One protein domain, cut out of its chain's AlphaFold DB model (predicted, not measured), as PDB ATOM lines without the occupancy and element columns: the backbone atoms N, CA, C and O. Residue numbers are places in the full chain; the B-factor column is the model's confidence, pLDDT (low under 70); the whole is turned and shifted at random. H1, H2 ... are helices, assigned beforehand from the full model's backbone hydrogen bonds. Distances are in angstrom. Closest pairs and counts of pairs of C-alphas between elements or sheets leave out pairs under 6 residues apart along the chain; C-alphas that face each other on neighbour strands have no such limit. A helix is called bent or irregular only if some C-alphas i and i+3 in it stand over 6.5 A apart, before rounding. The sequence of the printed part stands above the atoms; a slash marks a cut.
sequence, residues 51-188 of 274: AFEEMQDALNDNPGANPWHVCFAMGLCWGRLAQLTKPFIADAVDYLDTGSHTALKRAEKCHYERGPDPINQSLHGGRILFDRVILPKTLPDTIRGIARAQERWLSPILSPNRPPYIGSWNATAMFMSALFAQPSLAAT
ATOM      1  N   ALA A  51     -19.989  45.785  53.405       97.62
ATOM      2  CA  ALA A  51     -19.315  44.646  52.792       97.62
ATOM      3  C   ALA A  51     -19.465  43.352  53.608       97.62
ATOM      4  O   ALA A  51     -19.624  42.274  53.035       97.62
ATOM      5  N   PHE A  52     -19.442  43.450  54.940       98.25
ATOM      6  CA  PHE A  52     -19.738  42.324  55.821       98.25
ATOM      7  C   PHE A  52     -21.181  41.840  55.649       98.25
ATOM      8  O   PHE A  52     -21.383  40.643  55.465       98.25
ATOM      9  N   GLU A  53     -22.170  42.735  55.671       97.88
ATOM     10  CA  GLU A  53     -23.586  42.376  55.492       97.88
ATOM     11  C   GLU A  53     -23.817  41.656  54.155       97.88
ATOM     12  O   GLU A  53     -24.357  40.550  54.133       97.88
ATOM     13  N   GLU A  54     -23.300  42.210  53.057       97.69
ATOM     14  CA  GLU A  54     -23.389  41.599  51.728       97.69
ATOM     15  C   GLU A  54     -22.712  40.221  51.661       97.69
ATOM     16  O   GLU A  54     -23.223  39.289  51.033       97.69
ATOM     17  N   MET A  55     -21.549  40.074  52.303       98.12
ATOM     18  CA  MET A  55     -20.814  38.811  52.332       98.12
ATOM     19  C   MET A  55     -21.546  37.750  53.161       98.12
ATOM     20  O   MET A  55     -21.580  36.582  52.767       98.12
ATOM     21  N   GLN A  56     -22.163  38.141  54.278       98.12
ATOM     22  CA  GLN A  56     -22.967  37.237  55.097       98.12
ATOM     23  C   GLN A  56     -24.226  36.790  54.362       98.12
ATOM     24  O   GLN A  56     -24.531  35.600  54.378       98.12
ATOM     25  N   ASP A  57     -24.910  37.695  53.664       97.94
ATOM     26  CA  ASP A  57     -26.048  37.341  52.813       97.94
ATOM     27  C   ASP A  57     -25.638  36.338  51.727       97.94
ATOM     28  O   ASP A  57     -26.282  35.300  51.563       97.94
ATOM     29  N   ALA A  58     -24.509  36.576  51.048       98.19
ATOM     30  CA  ALA A  58     -23.995  35.673  50.022       98.19
ATOM     31  C   ALA A  58     -23.644  34.276  50.569       98.19
ATOM     32  O   ALA A  58     -23.937  33.271  49.912       98.19
ATOM     33  N   LEU A  59     -23.042  34.187  51.761       97.88
ATOM     34  CA  LEU A  59     -22.744  32.908  52.421       97.88
ATOM     35  C   LEU A  59     -24.022  32.193  52.883       97.88
ATOM     36  O   LEU A  59     -24.153  30.986  52.678       97.88
ATOM     37  N   ASN A  60     -24.976  32.927  53.458       97.62
ATOM     38  CA  ASN A  60     -26.241  32.384  53.955       97.62
ATOM     39  C   ASN A  60     -27.139  31.860  52.830       97.62
ATOM     40  O   ASN A  60     -27.811  30.846  53.007       97.62
ATOM     41  N   ASP A  61     -27.126  32.514  51.667       97.69
ATOM     42  CA  ASP A  61     -27.851  32.062  50.478       97.69
ATOM     43  C   ASP A  61     -27.200  30.831  49.813       97.69
ATOM     44  O   ASP A  61     -27.827  30.178  48.978       97.69
ATOM     45  N   ASN A  62     -25.960  30.482  50.187       97.19
ATOM     46  CA  ASN A  62     -25.185  29.375  49.613       97.19
ATOM     47  C   ASN A  62     -24.562  28.458  50.699       97.19
ATOM     48  O   ASN A  62     -23.358  28.191  50.664       97.19
ATOM     49  N   PRO A  63     -25.347  27.909  51.650       94.25
ATOM     50  CA  PRO A  63     -24.835  27.317  52.895       94.25
ATOM     51  C   PRO A  63     -24.053  26.000  52.725       94.25
ATOM     52  O   PRO A  63     -23.399  25.545  53.660       94.25
ATOM     53  N   GLY A  64     -24.124  25.367  51.551       94.06
ATOM     54  CA  GLY A  64     -23.365  24.155  51.213       94.06
ATOM     55  C   GLY A  64     -22.234  24.381  50.209       94.06
ATOM     56  O   GLY A  64     -21.553  23.426  49.840       94.06
ATOM     57  N   ALA A  65     -22.051  25.613  49.733       96.94
ATOM     58  CA  ALA A  65     -21.044  25.927  48.733       96.94
ATOM     59  C   ALA A  65     -19.633  25.962  49.334       96.94
ATOM     60  O   ALA A  65     -19.436  26.243  50.516       96.94
ATOM     61  N   ASN A  66     -18.624  25.755  48.485       97.69
ATOM     62  CA  ASN A  66     -17.249  26.085  48.840       97.69
ATOM     63  C   ASN A  66     -17.150  27.602  49.122       97.69
ATOM     64  O   ASN A  66     -17.416  28.398  48.213       97.69
ATOM     65  N   PRO A  67     -16.734  28.034  50.329       98.12
ATOM     66  CA  PRO A  67     -16.720  29.452  50.685       98.12
ATOM     67  C   PRO A  67     -15.769  30.276  49.810       98.12
ATOM     68  O   PRO A  67     -16.007  31.464  49.603       98.12
ATOM     69  N   TRP A  68     -14.729  29.663  49.235       98.50
ATOM     70  CA  TRP A  68     -13.844  30.351  48.296       98.50
ATOM     71  C   TRP A  68     -14.527  30.666  46.964       98.50
ATOM     72  O   TRP A  68     -14.248  31.714  46.390       98.50
ATOM     73  N   HIS A  69     -15.452  29.822  46.492       98.50
ATOM     74  CA  HIS A  69     -16.233  30.122  45.285       98.50
ATOM     75  C   HIS A  69     -17.159  31.319  45.529       98.50
ATOM     76  O   HIS A  69     -17.234  32.213  44.687       98.50
ATOM     77  N   VAL A  70     -17.789  31.382  46.711       98.69
ATOM     78  CA  VAL A  70     -18.610  32.534  47.122       98.69
ATOM     79  C   VAL A  70     -17.749  33.797  47.199       98.69
ATOM     80  O   VAL A  70     -18.081  34.803  46.579       98.69
ATOM     81  N   CYS A  71     -16.598  33.739  47.881       98.56
ATOM     82  CA  CYS A  71     -15.672  34.871  47.987       98.56
ATOM     83  C   CYS A  71     -15.146  35.330  46.616       98.56
ATOM     84  O   CYS A  71     -14.979  36.527  46.386       98.56
ATOM     85  N   PHE A  72     -14.885  34.401  45.693       98.06
ATOM     86  CA  PHE A  72     -14.450  34.737  44.340       98.06
ATOM     87  C   PHE A  72     -15.554  35.470  43.572       98.06
ATOM     88  O   PHE A  72     -15.296  36.535  43.016       98.06
ATOM     89  N   ALA A  73     -16.789  34.955  43.599       98.00
ATOM     90  CA  ALA A  73     -17.944  35.600  42.975       98.00
ATOM     91  C   ALA A  73     -18.205  36.999  43.561       98.00
ATOM     92  O   ALA A  73     -18.366  37.960  42.807       98.00
ATOM     93  N   MET A  74     -18.142  37.142  44.888       98.00
ATOM     94  CA  MET A  74     -18.243  38.437  45.572       98.00
ATOM     95  C   MET A  74     -17.153  39.415  45.124       98.00
ATOM     96  O   MET A  74     -17.443  40.579  44.848       98.00
ATOM     97  N   GLY A  75     -15.920  38.937  44.942       96.06
ATOM     98  CA  GLY A  75     -14.829  39.734  44.386       96.06
ATOM     99  C   GLY A  75     -15.131  40.292  42.988       96.06
ATOM    100  O   GLY A  75     -14.770  41.437  42.704       96.06
ATOM    101  N   LEU A  76     -15.834  39.534  42.133       94.75
ATOM    102  CA  LEU A  76     -16.267  39.997  40.804       94.75
ATOM    103  C   LEU A  76     -17.353  41.081  40.892       94.75
ATOM    104  O   LEU A  76     -17.351  42.011  40.079       94.75
ATOM    105  N   CYS A  77     -18.256  40.987  41.873       95.06
ATOM    106  CA  CYS A  77     -19.262  42.016  42.144       95.06
ATOM    107  C   CYS A  77     -18.623  43.314  42.643       95.06
ATOM    108  O   CYS A  77     -18.881  44.383  42.093       95.06
ATOM    109  N   TRP A  78     -17.723  43.218  43.623       92.88
ATOM    110  CA  TRP A  78     -16.997  44.370  44.167       92.88
ATOM    111  C   TRP A  78     -16.060  45.017  43.136       92.88
ATOM    112  O   TRP A  78     -15.879  46.232  43.136       92.88
ATOM    113  N   GLY A  79     -15.533  44.231  42.190       90.31
ATOM    114  CA  GLY A  79     -14.807  44.728  41.011       90.31
ATOM    115  C   GLY A  79     -15.699  45.280  39.897       90.31
ATOM    116  O   GLY A  79     -15.198  45.720  38.863       90.31
ATOM    117  N   ARG A  80     -17.023  45.242  40.087       88.94
ATOM    118  CA  ARG A  80     -18.063  45.641  39.129       88.94
ATOM    119  C   ARG A  80     -17.986  44.975  37.762       88.94
ATOM    120  O   ARG A  80     -18.385  45.560  36.754       88.94
ATOM    121  N   LEU A  81     -17.491  43.746  37.712       89.69
ATOM    122  CA  LEU A  81     -17.658  42.914  36.522       89.69
ATOM    123  C   LEU A  81     -19.094  42.386  36.454       89.69
ATOM    124  O   LEU A  81     -19.678  42.316  35.373       89.69
ATOM    125  N   ALA A  82     -19.681  42.108  37.618       93.50
ATOM    126  CA  ALA A  82     -21.045  41.634  37.770       93.50
ATOM    127  C   ALA A  82     -21.862  42.508  38.725       93.50
ATOM    128  O   ALA A  82     -21.331  43.156  39.624       93.50
ATOM    129  N   GLN A  83     -23.177  42.490  38.544       94.62
ATOM    130  CA  GLN A  83     -24.135  43.006  39.511       94.62
ATOM    131  C   GLN A  83     -24.169  42.088  40.736       94.62
ATOM    132  O   GLN A  83     -24.234  40.863  40.595       94.62
ATOM    133  N   LEU A  84     -24.178  42.670  41.936       95.19
ATOM    134  CA  LEU A  84     -24.394  41.915  43.166       95.19
ATOM    135  C   LEU A  84     -25.863  41.488  43.250       95.19
ATOM    136  O   LEU A  84     -26.740  42.273  43.597       95.19
ATOM    137  N   THR A  85     -26.137  40.242  42.875       96.44
ATOM    138  CA  THR A  85     -27.480  39.658  42.916       96.44
ATOM    139  C   THR A  85     -27.393  38.200  43.351       96.44
ATOM    140  O   THR A  85     -26.438  37.505  42.995       96.44
ATOM    141  N   LYS A  86     -28.409  37.705  44.072       96.31
ATOM    142  CA  LYS A  86     -28.477  36.288  44.471       96.31
ATOM    143  C   LYS A  86     -28.321  35.324  43.280       96.31
ATOM    144  O   LYS A  86     -27.531  34.390  43.401       96.31
ATOM    145  N   PRO A  87     -28.984  35.551  42.119       96.94
ATOM    146  CA  PRO A  87     -28.798  34.703  40.943       96.94
ATOM    147  C   PRO A  87     -27.350  34.657  40.453       96.94
ATOM    148  O   PRO A  87     -26.850  33.574  40.172       96.94
ATOM    149  N   PHE A  88     -26.655  35.801  40.404       98.06
ATOM    150  CA  PHE A  88     -25.262  35.825  39.963       98.06
ATOM    151  C   PHE A  88     -24.362  34.979  40.865       98.06
ATOM    152  O   PHE A  88     -23.609  34.154  40.354       98.06
ATOM    153  N   ILE A  89     -24.445  35.164  42.189       98.44
ATOM    154  CA  ILE A  89     -23.602  34.421  43.135       98.44
ATOM    155  C   ILE A  89     -23.863  32.917  43.009       98.44
ATOM    156  O   ILE A  89     -22.911  32.152  42.873       98.44
ATOM    157  N   ALA A  90     -25.132  32.499  42.969       98.25
ATOM    158  CA  ALA A  90     -25.499  31.091  42.831       98.25
ATOM    159  C   ALA A  90     -24.992  30.477  41.511       98.25
ATOM    160  O   ALA A  90     -24.396  29.402  41.516       98.25
ATOM    161  N   ASP A  91     -25.175  31.170  40.382       98.62
ATOM    162  CA  ASP A  91     -24.735  30.686  39.068       98.62
ATOM    163  C   ASP A  91     -23.205  30.669  38.924       98.62
ATOM    164  O   ASP A  91     -22.645  29.757  38.313       98.62
ATOM    165  N   ALA A  92     -22.512  31.653  39.503       98.50
ATOM    166  CA  ALA A  92     -21.055  31.676  39.550       98.50
ATOM    167  C   ALA A  92     -20.512  30.510  40.388       98.50
ATOM    168  O   ALA A  92     -19.596  29.817  39.946       98.50
ATOM    169  N   VAL A  93     -21.095  30.262  41.564       98.50
ATOM    170  CA  VAL A  93     -20.727  29.142  42.439       98.50
ATOM    171  C   VAL A  93     -20.970  27.796  41.752       98.50
ATOM    172  O   VAL A  93     -20.060  26.968  41.753       98.50
ATOM    173  N   ASP A  94     -22.137  27.596  41.123       98.50
ATOM    174  CA  ASP A  94     -22.441  26.379  40.354       98.50
ATOM    175  C   ASP A  94     -21.411  26.175  39.239       98.50
ATOM    176  O   ASP A  94     -20.814  25.109  39.129       98.50
ATOM    177  N   TYR A  95     -21.099  27.211  38.454       98.50
ATOM    178  CA  TYR A  95     -20.086  27.082  37.409       98.50
ATOM    179  C   TYR A  95     -18.687  26.750  37.954       98.50
ATOM    180  O   TYR A  95     -17.990  25.902  37.386       98.50
ATOM    181  N   LEU A  96     -18.251  27.408  39.031       97.56
ATOM    182  CA  LEU A  96     -16.939  27.158  39.633       97.56
ATOM    183  C   LEU A  96     -16.836  25.737  40.197       97.56
ATOM    184  O   LEU A  96     -15.772  25.138  40.102       97.56
ATOM    185  N   ASP A  97     -17.936  25.172  40.692       97.12
ATOM    186  CA  ASP A  97     -17.995  23.802  41.199       97.12
ATOM    187  C   ASP A  97     -18.121  22.771  40.060       97.12
ATOM    188  O   ASP A  97     -17.233  21.948  39.826       97.12
ATOM    189  N   THR A  98     -19.155  22.883  39.231       97.06
ATOM    190  CA  THR A  98     -19.567  21.831  38.286       97.06
ATOM    191  C   THR A  98     -19.049  22.018  36.861       97.06
ATOM    192  O   THR A  98     -18.898  21.050  36.117       97.06
ATOM    193  N   GLY A  99     -18.770  23.256  36.455       96.44
ATOM    194  CA  GLY A  99     -18.388  23.603  35.084       96.44
ATOM    195  C   GLY A  99     -19.592  23.739  34.157       96.44
ATOM    196  O   GLY A  99     -19.431  23.779  32.937       96.44
ATOM    197  N   SER A 100     -20.798  23.811  34.728       97.81
ATOM    198  CA  SER A 100     -22.067  23.939  34.016       97.81
ATOM    199  C   SER A 100     -22.065  25.121  33.044       97.81
ATOM    200  O   SER A 100     -22.101  26.289  33.433       97.81
ATOM    201  N   HIS A 101     -22.083  24.825  31.742       97.00
ATOM    202  CA  HIS A 101     -22.155  25.865  30.712       97.00
ATOM    203  C   HIS A 101     -23.433  26.705  30.838       97.00
ATOM    204  O   HIS A 101     -23.415  27.910  30.597       97.00
ATOM    205  N   THR A 102     -24.545  26.091  31.252       98.06
ATOM    206  CA  THR A 102     -25.799  26.812  31.479       98.06
ATOM    207  C   THR A 102     -25.664  27.809  32.626       98.06
ATOM    208  O   THR A 102     -26.139  28.932  32.485       98.06
ATOM    209  N   ALA A 103     -24.990  27.438  33.719       98.00
ATOM    210  CA  ALA A 103     -24.720  28.348  34.831       98.00
ATOM    211  C   ALA A 103     -23.860  29.531  34.386       98.00
ATOM    212  O   ALA A 103     -24.241  30.679  34.598       98.00
ATOM    213  N   LEU A 104     -22.785  29.270  33.632       97.88
ATOM    214  CA  LEU A 104     -21.953  30.326  33.050       97.88
ATOM    215  C   LEU A 104     -22.775  31.301  32.194       97.88
ATOM    216  O   LEU A 104     -22.677  32.514  32.365       97.88
ATOM    217  N   LYS A 105     -23.641  30.780  31.313       97.94
ATOM    218  CA  LYS A 105     -24.523  31.602  30.468       97.94
ATOM    219  C   LYS A 105     -25.561  32.401  31.243       97.94
ATOM    220  O   LYS A 105     -26.034  33.415  30.730       97.94
ATOM    221  N   ARG A 106     -25.962  31.966  32.438       98.25
ATOM    222  CA  ARG A 106     -26.836  32.763  33.306       98.25
ATOM    223  C   ARG A 106     -26.043  33.822  34.069       98.25
ATOM    224  O   ARG A 106     -26.457  34.977  34.035       98.25
ATOM    225  N   ALA A 107     -24.874  33.480  34.614       97.56
ATOM    226  CA  ALA A 107     -23.982  34.427  35.285       97.56
ATOM    227  C   ALA A 107     -23.571  35.595  34.367       97.56
ATOM    228  O   ALA A 107     -23.606  36.750  34.784       97.56
ATOM    229  N   GLU A 108     -23.264  35.320  33.093       96.88
ATOM    230  CA  GLU A 108     -22.959  36.338  32.074       96.88
ATOM    231  C   GLU A 108     -24.061  37.402  31.927       96.88
ATOM    232  O   GLU A 108     -23.755  38.555  31.635       96.88
ATOM    233  N   LYS A 109     -25.338  37.059  32.152       96.62
ATOM    234  CA  LYS A 109     -26.467  38.005  32.029       96.62
ATOM    235  C   LYS A 109     -26.508  39.036  33.152       96.62
ATOM    236  O   LYS A 109     -27.184  40.050  33.014       96.62
ATOM    237  N   CYS A 110     -25.791  38.793  34.243       94.94
ATOM    238  CA  CYS A 110     -25.681  39.713  35.369       94.94
ATOM    239  C   CYS A 110     -24.547  40.730  35.178       94.94
ATOM    240  O   CYS A 110     -24.099  41.336  36.151       94.94
ATOM    241  N   HIS A 111     -24.055  40.915  33.950       91.75
ATOM    242  CA  HIS A 111     -22.984  41.857  33.669       91.75
ATOM    243  C   HIS A 111     -23.330  43.299  34.044       91.75
ATOM    244  O   HIS A 111     -24.486  43.732  34.008       91.75
ATOM    245  N   TYR A 112     -22.290  44.054  34.388       86.62
ATOM    246  CA  TYR A 112     -22.378  45.500  34.558       86.62
ATOM    247  C   TYR A 112     -22.035  46.217  33.234       86.62
ATOM    248  O   TYR A 112     -22.328  45.724  32.143       86.62
ATOM    249  N   GLU A 113     -21.395  47.383  33.313       77.75
ATOM    250  CA  GLU A 113     -21.052  48.269  32.189       77.75
ATOM    251  C   GLU A 113     -20.120  47.647  31.131       77.75
ATOM    252  O   GLU A 113     -20.126  48.090  29.987       77.75
ATOM    253  N   ARG A 114     -19.320  46.629  31.480       80.50
ATOM    254  CA  ARG A 114     -18.292  46.053  30.586       80.50
ATOM    255  C   ARG A 114     -18.778  44.880  29.722       80.50
ATOM    256  O   ARG A 114     -17.973  44.272  29.023       80.50
ATOM    257  N   GLY A 115     -20.073  44.564  29.764       89.06
ATOM    258  CA  GLY A 115     -20.642  43.423  29.042       89.06
ATOM    259  C   GLY A 115     -20.298  42.060  29.669       89.06
ATOM    260  O   GLY A 115     -19.683  42.005  30.734       89.06
ATOM    261  N   PRO A 116     -20.720  40.949  29.038       92.50
ATOM    262  CA  PRO A 116     -20.620  39.600  29.607       92.50
ATOM    263  C   PRO A 116     -19.208  38.992  29.568       92.50
ATOM    264  O   PRO A 116     -18.885  38.147  30.405       92.50
ATOM    265  N   ASP A 117     -18.357  39.412  28.628       91.25
ATOM    266  CA  ASP A 117     -17.058  38.770  28.378       91.25
ATOM    267  C   ASP A 117     -16.121  38.772  29.598       91.25
ATOM    268  O   ASP A 117     -15.540  37.722  29.887       91.25
ATOM    269  N   PRO A 118     -15.991  39.865  30.380       89.06
ATOM    270  CA  PRO A 118     -15.170  39.847  31.588       89.06
ATOM    271  C   PRO A 118     -15.651  38.840  32.636       89.06
ATOM    272  O   PRO A 118     -14.816  38.229  33.300       89.06
ATOM    273  N   ILE A 119     -16.967  38.627  32.779       93.12
ATOM    274  CA  ILE A 119     -17.504  37.588  33.675       93.12
ATOM    275  C   ILE A 119     -17.075  36.212  33.173       93.12
ATOM    276  O   ILE A 119     -16.539  35.425  33.953       93.12
ATOM    277  N   ASN A 120     -17.269  35.939  31.878       93.69
ATOM    278  CA  ASN A 120     -16.896  34.664  31.270       93.69
ATOM    279  C   ASN A 120     -15.417  34.344  31.510       93.69
ATOM    280  O   ASN A 120     -15.081  33.306  32.082       93.69
ATOM    281  N   GLN A 121     -14.550  35.278  31.127       91.00
ATOM    282  CA  GLN A 121     -13.103  35.164  31.244       91.00
ATOM    283  C   GLN A 121     -12.672  34.945  32.700       91.00
ATOM    284  O   GLN A 121     -11.910  34.021  32.992       91.00
ATOM    285  N   SER A 122     -13.218  35.736  33.629       92.06
ATOM    286  CA  SER A 122     -12.871  35.654  35.052       92.06
ATOM    287  C   SER A 122     -13.306  34.336  35.679       92.06
ATOM    288  O   SER A 122     -12.523  33.711  36.390       92.06
ATOM    289  N   LEU A 123     -14.534  33.884  35.404       95.12
ATOM    290  CA  LEU A 123     -15.038  32.612  35.916       95.12
ATOM    291  C   LEU A 123     -14.267  31.434  35.320       95.12
ATOM    292  O   LEU A 123     -13.897  30.516  36.051       95.12
ATOM    293  N   HIS A 124     -13.968  31.465  34.020       93.44
ATOM    294  CA  HIS A 124     -13.184  30.420  33.367       93.44
ATOM    295  C   HIS A 124     -11.763  30.332  33.942       93.44
ATOM    296  O   HIS A 124     -11.297  29.249  34.297       93.44
ATOM    297  N   GLY A 125     -11.094  31.479  34.103       91.81
ATOM    298  CA  GLY A 125      -9.788  31.562  34.756       91.81
ATOM    299  C   GLY A 125      -9.830  31.092  36.211       91.81
ATOM    300  O   GLY A 125      -8.946  30.349  36.637       91.81
ATOM    301  N   GLY A 126     -10.876  31.470  36.950       94.06
ATOM    302  CA  GLY A 126     -11.106  31.053  38.330       94.06
ATOM    303  C   GLY A 126     -11.233  29.538  38.442       94.06
ATOM    304  O   GLY A 126     -10.513  28.929  39.225       94.06
ATOM    305  N   ARG A 127     -12.064  28.910  37.602       94.50
ATOM    306  CA  ARG A 127     -12.228  27.449  37.569       94.50
ATOM    307  C   ARG A 127     -10.906  26.727  37.297       94.50
ATOM    308  O   ARG A 127     -10.536  25.837  38.052       94.50
ATOM    309  N   ILE A 128     -10.152  27.168  36.284       92.31
ATOM    310  CA  ILE A 128      -8.821  26.611  35.979       92.31
ATOM    311  C   ILE A 128      -7.891  26.686  37.200       92.31
ATOM    312  O   ILE A 128      -7.081  25.784  37.415       92.31
ATOM    313  N   LEU A 129      -7.968  27.763  37.985       93.00
ATOM    314  CA  LEU A 129      -7.170  27.913  39.199       93.00
ATOM    315  C   LEU A 129      -7.661  27.025  40.339       93.00
ATOM    316  O   LEU A 129      -6.826  26.391  40.976       93.00
ATOM    317  N   PHE A 130      -8.970  26.932  40.575       95.19
ATOM    318  CA  PHE A 130      -9.530  26.041  41.596       95.19
ATOM    319  C   PHE A 130      -9.230  24.562  41.310       95.19
ATOM    320  O   PHE A 130      -8.962  23.814  42.246       95.19
ATOM    321  N   ASP A 131      -9.148  24.162  40.038       92.94
ATOM    322  CA  ASP A 131      -8.726  22.808  39.644       92.94
ATOM    323  C   ASP A 131      -7.232  22.538  39.923       92.94
ATOM    324  O   ASP A 131      -6.806  21.389  40.050       92.94
ATOM    325  N   ARG A 132      -6.404  23.589  40.002       91.81
ATOM    326  CA  ARG A 132      -4.940  23.492  40.178       91.81
ATOM    327  C   ARG A 132      -4.478  23.751  41.610       91.81
ATOM    328  O   ARG A 132      -3.435  23.238  42.013       91.81
ATOM    329  N   VAL A 133      -5.198  24.584  42.357       94.25
ATOM    330  CA  VAL A 133      -4.787  25.100  43.665       94.25
ATOM    331  C   VAL A 133      -5.673  24.527  44.759       94.25
ATOM    332  O   VAL A 133      -6.867  24.795  44.826       94.25
ATOM    333  N   ILE A 134      -5.055  23.812  45.700       93.69
ATOM    334  CA  ILE A 134      -5.753  23.294  46.878       93.69
ATOM    335  C   ILE A 134      -5.785  24.369  47.970       93.69
ATOM    336  O   ILE A 134      -4.800  24.599  48.691       93.69
ATOM    337  N   LEU A 135      -6.949  24.999  48.109       97.00
ATOM    338  CA  LEU A 135      -7.276  25.889  49.219       97.00
ATOM    339  C   LEU A 135      -7.885  25.104  50.399       97.00
ATOM    340  O   LEU A 135      -8.400  23.998  50.213       97.00
ATOM    341  N   PRO A 136      -7.818  25.634  51.636       97.38
ATOM    342  CA  PRO A 136      -8.501  25.035  52.783       97.38
ATOM    343  C   PRO A 136     -10.014  24.916  52.549       97.38
ATOM    344  O   PRO A 136     -10.604  25.778  51.910       97.38
ATOM    345  N   LYS A 137     -10.662  23.880  53.098       96.31
ATOM    346  CA  LYS A 137     -12.114  23.661  52.923       96.31
ATOM    347  C   LYS A 137     -12.987  24.757  53.550       96.31
ATOM    348  O   LYS A 137     -14.125  24.939  53.140       96.31
ATOM    349  N   THR A 138     -12.461  25.447  54.554       97.06
ATOM    350  CA  THR A 138     -13.106  26.557  55.262       97.06
ATOM    351  C   THR A 138     -12.229  27.799  55.183       97.06
ATOM    352  O   THR A 138     -11.025  27.694  54.931       97.06
ATOM    353  N   LEU A 139     -12.815  28.978  55.400       97.75
ATOM    354  CA  LEU A 139     -12.027  30.202  55.516       97.75
ATOM    355  C   LEU A 139     -11.130  30.113  56.765       97.75
ATOM    356  O   LEU A 139     -11.629  29.784  57.842       97.75
ATOM    357  N   PRO A 140      -9.814  30.358  56.636       98.12
ATOM    358  CA  PRO A 140      -8.917  30.450  57.776       98.12
ATOM    359  C   PRO A 140      -9.318  31.569  58.740       98.12
ATOM    360  O   PRO A 140      -9.694  32.658  58.311       98.12
ATOM    361  N   ASP A 141      -9.119  31.314  60.027       97.56
ATOM    362  CA  ASP A 141      -9.409  32.199  61.162       97.56
ATOM    363  C   ASP A 141      -8.191  33.035  61.610       97.56
ATOM    364  O   ASP A 141      -8.212  33.687  62.651       97.56
ATOM    365  N   THR A 142      -7.104  33.020  60.830       98.38
ATOM    366  CA  THR A 142      -5.876  33.783  61.097       98.38
ATOM    367  C   THR A 142      -5.368  34.476  59.837       98.38
ATOM    368  O   THR A 142      -5.445  33.920  58.738       98.38
ATOM    369  N   ILE A 143      -4.751  35.658  59.990       98.25
ATOM    370  CA  ILE A 143      -4.176  36.425  58.871       98.25
ATOM    371  C   ILE A 143      -3.117  35.601  58.144       98.25
ATOM    372  O   ILE A 143      -3.130  35.507  56.921       98.25
ATOM    373  N   ARG A 144      -2.265  34.893  58.893       98.19
ATOM    374  CA  ARG A 144      -1.280  33.961  58.328       98.19
ATOM    375  C   ARG A 144      -1.934  32.834  57.524       98.19
ATOM    376  O   ARG A 144      -1.369  32.391  56.525       98.19
ATOM    377  N   GLY A 145      -3.090  32.340  57.961       98.38
ATOM    378  CA  GLY A 145      -3.858  31.334  57.231       98.38
ATOM    379  C   GLY A 145      -4.366  31.864  55.889       98.38
ATOM    380  O   GLY A 145      -4.167  31.206  54.867       98.38
ATOM    381  N   ILE A 146      -4.941  33.072  55.885       98.50
ATOM    382  CA  ILE A 146      -5.379  33.768  54.664       98.50
ATOM    383  C   ILE A 146      -4.187  34.037  53.735       98.50
ATOM    384  O   ILE A 146      -4.251  33.701  52.556       98.50
ATOM    385  N   ALA A 147      -3.073  34.542  54.267       98.06
ATOM    386  CA  ALA A 147      -1.853  34.819  53.511       98.06
ATOM    387  C   ALA A 147      -1.299  33.561  52.819       98.06
ATOM    388  O   ALA A 147      -0.987  33.586  51.632       98.06
ATOM    389  N   ARG A 148      -1.252  32.418  53.518       98.06
ATOM    390  CA  ARG A 148      -0.827  31.134  52.925       98.06
ATOM    391  C   ARG A 148      -1.777  30.642  51.837       98.06
ATOM    392  O   ARG A 148      -1.329  30.054  50.853       98.06
ATOM    393  N   ALA A 149      -3.084  30.835  52.012       98.19
ATOM    394  CA  ALA A 149      -4.060  30.520  50.974       98.19
ATOM    395  C   ALA A 149      -3.844  31.410  49.736       98.19
ATOM    396  O   ALA A 149      -3.843  30.907  48.612       98.19
ATOM    397  N   GLN A 150      -3.567  32.699  49.947       97.19
ATOM    398  CA  GLN A 150      -3.267  33.648  48.881       97.19
ATOM    399  C   GLN A 150      -1.958  33.348  48.158       97.19
ATOM    400  O   GLN A 150      -1.927  33.394  46.934       97.19
ATOM    401  N   GLU A 151      -0.900  32.969  48.866       95.62
ATOM    402  CA  GLU A 151       0.372  32.577  48.256       95.62
ATOM    403  C   GLU A 151       0.193  31.389  47.295       95.62
ATOM    404  O   GLU A 151       0.653  31.427  46.152       95.62
ATOM    405  N   ARG A 152      -0.550  30.358  47.722       95.44
ATOM    406  CA  ARG A 152      -0.875  29.199  46.873       95.44
ATOM    407  C   ARG A 152      -1.674  29.596  45.636       95.44
ATOM    408  O   ARG A 152      -1.420  29.066  44.559       95.44
ATOM    409  N   TRP A 153      -2.625  30.514  45.795       95.00
ATOM    410  CA  TRP A 153      -3.456  31.028  44.710       95.00
ATOM    411  C   TRP A 153      -2.668  31.873  43.707       95.00
ATOM    412  O   TRP A 153      -2.804  31.694  42.498       95.00
ATOM    413  N   LEU A 154      -1.810  32.766  44.200       92.00
ATOM    414  CA  LEU A 154      -0.997  33.649  43.371       92.00
ATOM    415  C   LEU A 154       0.139  32.899  42.668       92.00
ATOM    416  O   LEU A 154       0.503  33.281  41.561       92.00
ATOM    417  N   SER A 155       0.672  31.818  43.244       90.75
ATOM    418  CA  SER A 155       1.788  31.055  42.665       90.75
ATOM    419  C   SER A 155       1.618  30.719  41.167       90.75
ATOM    420  O   SER A 155       2.479  31.117  40.377       90.75
ATOM    421  N   PRO A 156       0.521  30.077  40.709       89.56
ATOM    422  CA  PRO A 156       0.313  29.834  39.280       89.56
ATOM    423  C   PRO A 156       0.033  31.111  38.472       89.56
ATOM    424  O   PRO A 156       0.415  31.160  37.305       89.56
ATOM    425  N   ILE A 157      -0.585  32.142  39.059       87.44
ATOM    426  CA  ILE A 157      -0.900  33.423  38.391       87.44
ATOM    427  C   ILE A 157       0.375  34.207  38.061       87.44
ATOM    428  O   ILE A 157       0.473  34.832  37.007       87.44
ATOM    429  N   LEU A 158       1.360  34.157  38.956       83.94
ATOM    430  CA  LEU A 158       2.644  34.843  38.811       83.94
ATOM    431  C   LEU A 158       3.665  34.012  38.014       83.94
ATOM    432  O   LEU A 158       4.779  34.471  37.765       83.94
ATOM    433  N   SER A 159       3.299  32.791  37.614       82.88
ATOM    434  CA  SER A 159       4.163  31.899  36.843       82.88
ATOM    435  C   SER A 159       4.111  32.191  35.333       82.88
ATOM    436  O   SER A 159       3.120  32.732  34.836       82.88
ATOM    437  N   PRO A 160       5.117  31.754  34.551       77.31
ATOM    438  CA  PRO A 160       5.055  31.808  33.087       77.31
ATOM    439  C   PRO A 160       3.852  31.064  32.477       77.31
ATOM    440  O   PRO A 160       3.408  31.411  31.389       77.31
ATOM    441  N   ASN A 161       3.293  30.078  33.193       73.38
ATOM    442  CA  ASN A 161       2.141  29.267  32.774       73.38
ATOM    443  C   ASN A 161       0.805  29.806  33.322       73.38
ATOM    444  O   ASN A 161      -0.129  29.034  33.582       73.38
ATOM    445  N   ARG A 162       0.729  31.122  33.549       76.69
ATOM    446  CA  ARG A 162      -0.445  31.784  34.121       76.69
ATOM    447  C   ARG A 162      -1.723  31.529  33.314       76.69
ATOM    448  O   ARG A 162      -1.666  31.450  32.085       76.69
ATOM    449  N   PRO A 163      -2.890  31.450  33.978       72.69
ATOM    450  CA  PRO A 163      -4.165  31.460  33.278       72.69
ATOM    451  C   PRO A 163      -4.319  32.750  32.453       72.69
ATOM    452  O   PRO A 163      -3.921  33.819  32.919       72.69
ATOM    453  N   PRO A 164      -4.926  32.680  31.260       67.12
ATOM    454  CA  PRO A 164      -5.012  33.824  30.350       67.12
ATOM    455  C   PRO A 164      -5.895  34.990  30.834       67.12
ATOM    456  O   PRO A 164      -5.796  36.074  30.272       67.12
ATOM    457  N   TYR A 165      -6.744  34.795  31.851       69.38
ATOM    458  CA  TYR A 165      -7.923  35.646  32.082       69.38
ATOM    459  C   TYR A 165      -8.099  36.202  33.505       69.38
ATOM    460  O   TYR A 165      -9.192  36.623  33.877       69.38
ATOM    461  N   ILE A 166      -7.055  36.201  34.331       73.88
ATOM    462  CA  ILE A 166      -7.142  36.759  35.689       73.88
ATOM    463  C   ILE A 166      -6.401  38.089  35.723       73.88
ATOM    464  O   ILE A 166      -5.195  38.093  35.533       73.88
ATOM    465  N   GLY A 167      -7.117  39.197  35.944       78.06
ATOM    466  CA  GLY A 167      -6.542  40.521  36.222       78.06
ATOM    467  C   GLY A 167      -6.081  40.668  37.677       78.06
ATOM    468  O   GLY A 167      -6.326  39.787  38.508       78.06
ATOM    469  N   SER A 168      -5.423  41.780  38.008       83.06
ATOM    470  CA  SER A 168      -4.839  42.021  39.338       83.06
ATOM    471  C   SER A 168      -5.901  42.119  40.435       83.06
ATOM    472  O   SER A 168      -5.689  41.640  41.554       83.06
ATOM    473  N   TRP A 169      -7.066  42.691  40.114       88.44
ATOM    474  CA  TRP A 169      -8.227  42.715  40.995       88.44
ATOM    475  C   TRP A 169      -8.700  41.295  41.292       88.44
ATOM    476  O   TRP A 169      -8.702  40.867  42.443       88.44
ATOM    477  N   ASN A 170      -9.020  40.515  40.259       87.06
ATOM    478  CA  ASN A 170      -9.542  39.154  40.421       87.06
ATOM    479  C   ASN A 170      -8.527  38.202  41.069       87.06
ATOM    480  O   ASN A 170      -8.915  37.248  41.742       87.06
ATOM    481  N   ALA A 171      -7.228  38.472  40.916       89.69
ATOM    482  CA  ALA A 171      -6.169  37.719  41.578       89.69
ATOM    483  C   ALA A 171      -6.211  37.845  43.112       89.69
ATOM    484  O   ALA A 171      -5.731  36.948  43.805       89.69
ATOM    485  N   THR A 172      -6.769  38.933  43.653       94.00
ATOM    486  CA  THR A 172      -6.682  39.274  45.085       94.00
ATOM    487  C   THR A 172      -8.038  39.513  45.763       94.00
ATOM    488  O   THR A 172      -8.158  39.288  46.967       94.00
ATOM    489  N   ALA A 173      -9.093  39.872  45.022       95.50
ATOM    490  CA  ALA A 173     -10.399  40.272  45.563       95.50
ATOM    491  C   ALA A 173     -11.137  39.167  46.329       95.50
ATOM    492  O   ALA A 173     -11.899  39.456  47.252       95.50
ATOM    493  N   MET A 174     -10.867  37.898  46.012       97.44
ATOM    494  CA  MET A 174     -11.371  36.764  46.789       97.44
ATOM    495  C   MET A 174     -10.904  36.823  48.253       97.44
ATOM    496  O   MET A 174     -11.677  36.533  49.160       97.44
ATOM    497  N   PHE A 175      -9.658  37.233  48.506       98.19
ATOM    498  CA  PHE A 175      -9.100  37.298  49.862       98.19
ATOM    499  C   PHE A 175      -9.606  38.513  50.631       98.19
ATOM    500  O   PHE A 175      -9.859  38.409  51.826       98.19
ATOM    501  N   MET A 176      -9.834  39.631  49.940       98.25
ATOM    502  CA  MET A 176     -10.558  40.774  50.500       98.25
ATOM    503  C   MET A 176     -11.978  40.372  50.925       98.25
ATOM    504  O   MET A 176     -12.379  40.644  52.049       98.25
ATOM    505  N   SER A 177     -12.700  39.632  50.077       98.25
ATOM    506  CA  SER A 177     -14.046  39.128  50.397       98.25
ATOM    507  C   SER A 177     -14.032  38.152  51.585       98.25
ATOM    508  O   SER A 177     -14.878  38.231  52.470       98.25
ATOM    509  N   ALA A 178     -13.013  37.289  51.676       98.44
ATOM    510  CA  ALA A 178     -12.822  36.406  52.828       98.44
ATOM    511  C   ALA A 178     -12.535  37.163  54.142       98.44
ATOM    512  O   ALA A 178     -12.869  36.667  55.219       98.44
ATOM    513  N   LEU A 179     -11.918  38.347  54.065       98.56
ATOM    514  CA  LEU A 179     -11.727  39.238  55.210       98.56
ATOM    515  C   LEU A 179     -13.019  39.990  55.558       98.56
ATOM    516  O   LEU A 179     -13.328  40.108  56.742       98.56
ATOM    517  N   PHE A 180     -13.809  40.421  54.568       98.38
ATOM    518  CA  PHE A 180     -15.138  40.992  54.818       98.38
ATOM    519  C   PHE A 180     -16.043  40.024  55.572       98.38
ATOM    520  O   PHE A 180     -16.732  40.462  56.481       98.38
ATOM    521  N   ALA A 181     -15.974  38.718  55.294       97.75
ATOM    522  CA  ALA A 181     -16.714  37.692  56.042       97.75
ATOM    523  C   ALA A 181     -16.300  37.577  57.527       97.75
ATOM    524  O   ALA A 181     -16.995  36.942  58.319       97.75
ATOM    525  N   GLN A 182     -15.148  38.133  57.916       98.00
ATOM    526  CA  GLN A 182     -14.524  37.925  59.225       98.00
ATOM    527  C   GLN A 182     -14.007  39.255  59.808       98.00
ATOM    528  O   GLN A 182     -12.795  39.438  59.946       98.00
ATOM    529  N   PRO A 183     -14.889  40.194  60.202       97.44
ATOM    530  CA  PRO A 183     -14.500  41.556  60.585       97.44
ATOM    531  C   PRO A 183     -13.519  41.601  61.765       97.44
ATOM    532  O   PRO A 183     -12.575  42.390  61.757       97.44
ATOM    533  N   SER A 184     -13.676  40.717  62.757       97.81
ATOM    534  CA  SER A 184     -12.734  40.618  63.882       97.81
ATOM    535  C   SER A 184     -11.338  40.183  63.441       97.81
ATOM    536  O   SER A 184     -10.351  40.658  63.994       97.81
ATOM    537  N   LEU A 185     -11.245  39.305  62.438       98.19
ATOM    538  CA  LEU A 185      -9.970  38.908  61.857       98.19
ATOM    539  C   LEU A 185      -9.386  40.043  61.012       98.19
ATOM    540  O   LEU A 185      -8.212  40.374  61.164       98.19
ATOM    541  N   ALA A 186     -10.203  40.668  60.161       97.75
ATOM    542  CA  ALA A 186      -9.799  41.779  59.306       97.75
ATOM    543  C   ALA A 186      -9.200  42.951  60.094       97.75
ATOM    544  O   ALA A 186      -8.179  43.498  59.683       97.75
ATOM    545  N   ALA A 187      -9.759  43.264  61.268       97.75
ATOM    546  CA  ALA A 187      -9.239  44.291  62.168       97.75
ATOM    547  C   ALA A 187      -7.779  44.049  62.612       97.75
ATOM    548  O   ALA A 187      -7.095  44.986  63.013       97.75
ATOM    549  N   THR A 188      -7.280  42.808  62.522       97.56
ATOM    550  CA  THR A 188      -5.893  42.450  62.874       97.56
ATOM    551  C   THR A 188      -4.907  42.555  61.705       97.56
ATOM    552  O   THR A 188      -3.701  42.414  61.911       97.56
TER     553      THR A 188
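What this domain is: This is residues 51 to 188 of the 274 residues of an uncharacterized protein of Martelella radicis (UniProt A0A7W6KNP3). A compact, rounded domain of helices has H2 in its core, with H1, H3, H5 and H7 round it. H3 and H4, a helical hairpin, pack with H5 on one side of the core; elsewhere H7 crosses H2, H6 folds back beside H7, and the tiny H8 sits past the end of H7. The printed part has 138 residues with eight named helices, H1 to H8 along the chain, and no named strand: class all helix. The radius of gyration of the C-alphas is 13.8 A, and the spans are 38 by 37 by 26 A.

How they stand to each other: Start at H5, residues 117 to 132, the longest helix by residues. It touches H3, residues 86 to 98, with residues 123 to 130 alone; the closest C-alphas are Leu 96 and Arg 127, 5.2 A. H4, residues 101 to 110, forms a hairpin with H3, at a shallow tilt of 29 degrees, and touches H5, closest at the C-alphas of Glu 108 and Ile 119, 5.8 A. Look next to H2, residues 67 to 78, which only just touches H5, with 3 pairs of C-alphas within 8 A, the closest Leu 76 and Ile 119, 7.6 A. H2 touches H7, residues 168 to 180, at a steep tilt of 65 degrees; the closest C-alphas, Phe 72 and Met 174, are 4.4 A apart. H2 and H7 are both hubs, touching four helices each. H1, residues 51 to 60, forms a hairpin with H2, closest at the C-alphas of Leu 59 and Val 70, 6.7 A. H6, residues 143 to 157, forms a hairpin with H7, closest at the C-alphas of Leu 154 and Ala 171, 6.8 A. H8, residues 183 to 186, and H7 only just touch, with 3 pairs of C-alphas within 8 A, and only at the corner; the closest are Leu 179 and Ala 186, 5.2 A. Every O i to N i+4 pair is within hydrogen-bond range in H1, H2, H3 and H5, against 4 of 6 in H4, 9 of 11 in H6 and 6 of 9 in H7; H8 is too short for one.

Where its parts are: Find C-alpha 117 at (-17.058, 38.770, 28.378); from there H5 runs 22.8 A to C-alpha 132 at (-4.940, 23.492, 40.178). H6 spans 21.0 A and is only just irregular, with C-alphas 153 and 156 6.7 A apart; H7 spans 18.6 A and is irregular, with C-alphas 171 and 174 7.4 A apart.

The domain as a whole: The two C-alphas farthest apart, Thr 102 and Thr 188, are 40.3 A apart. The printed part has no cut and no long link. Mean pLDDT of the printed part is 94.0; look at residues 164 to 165 for values under 70.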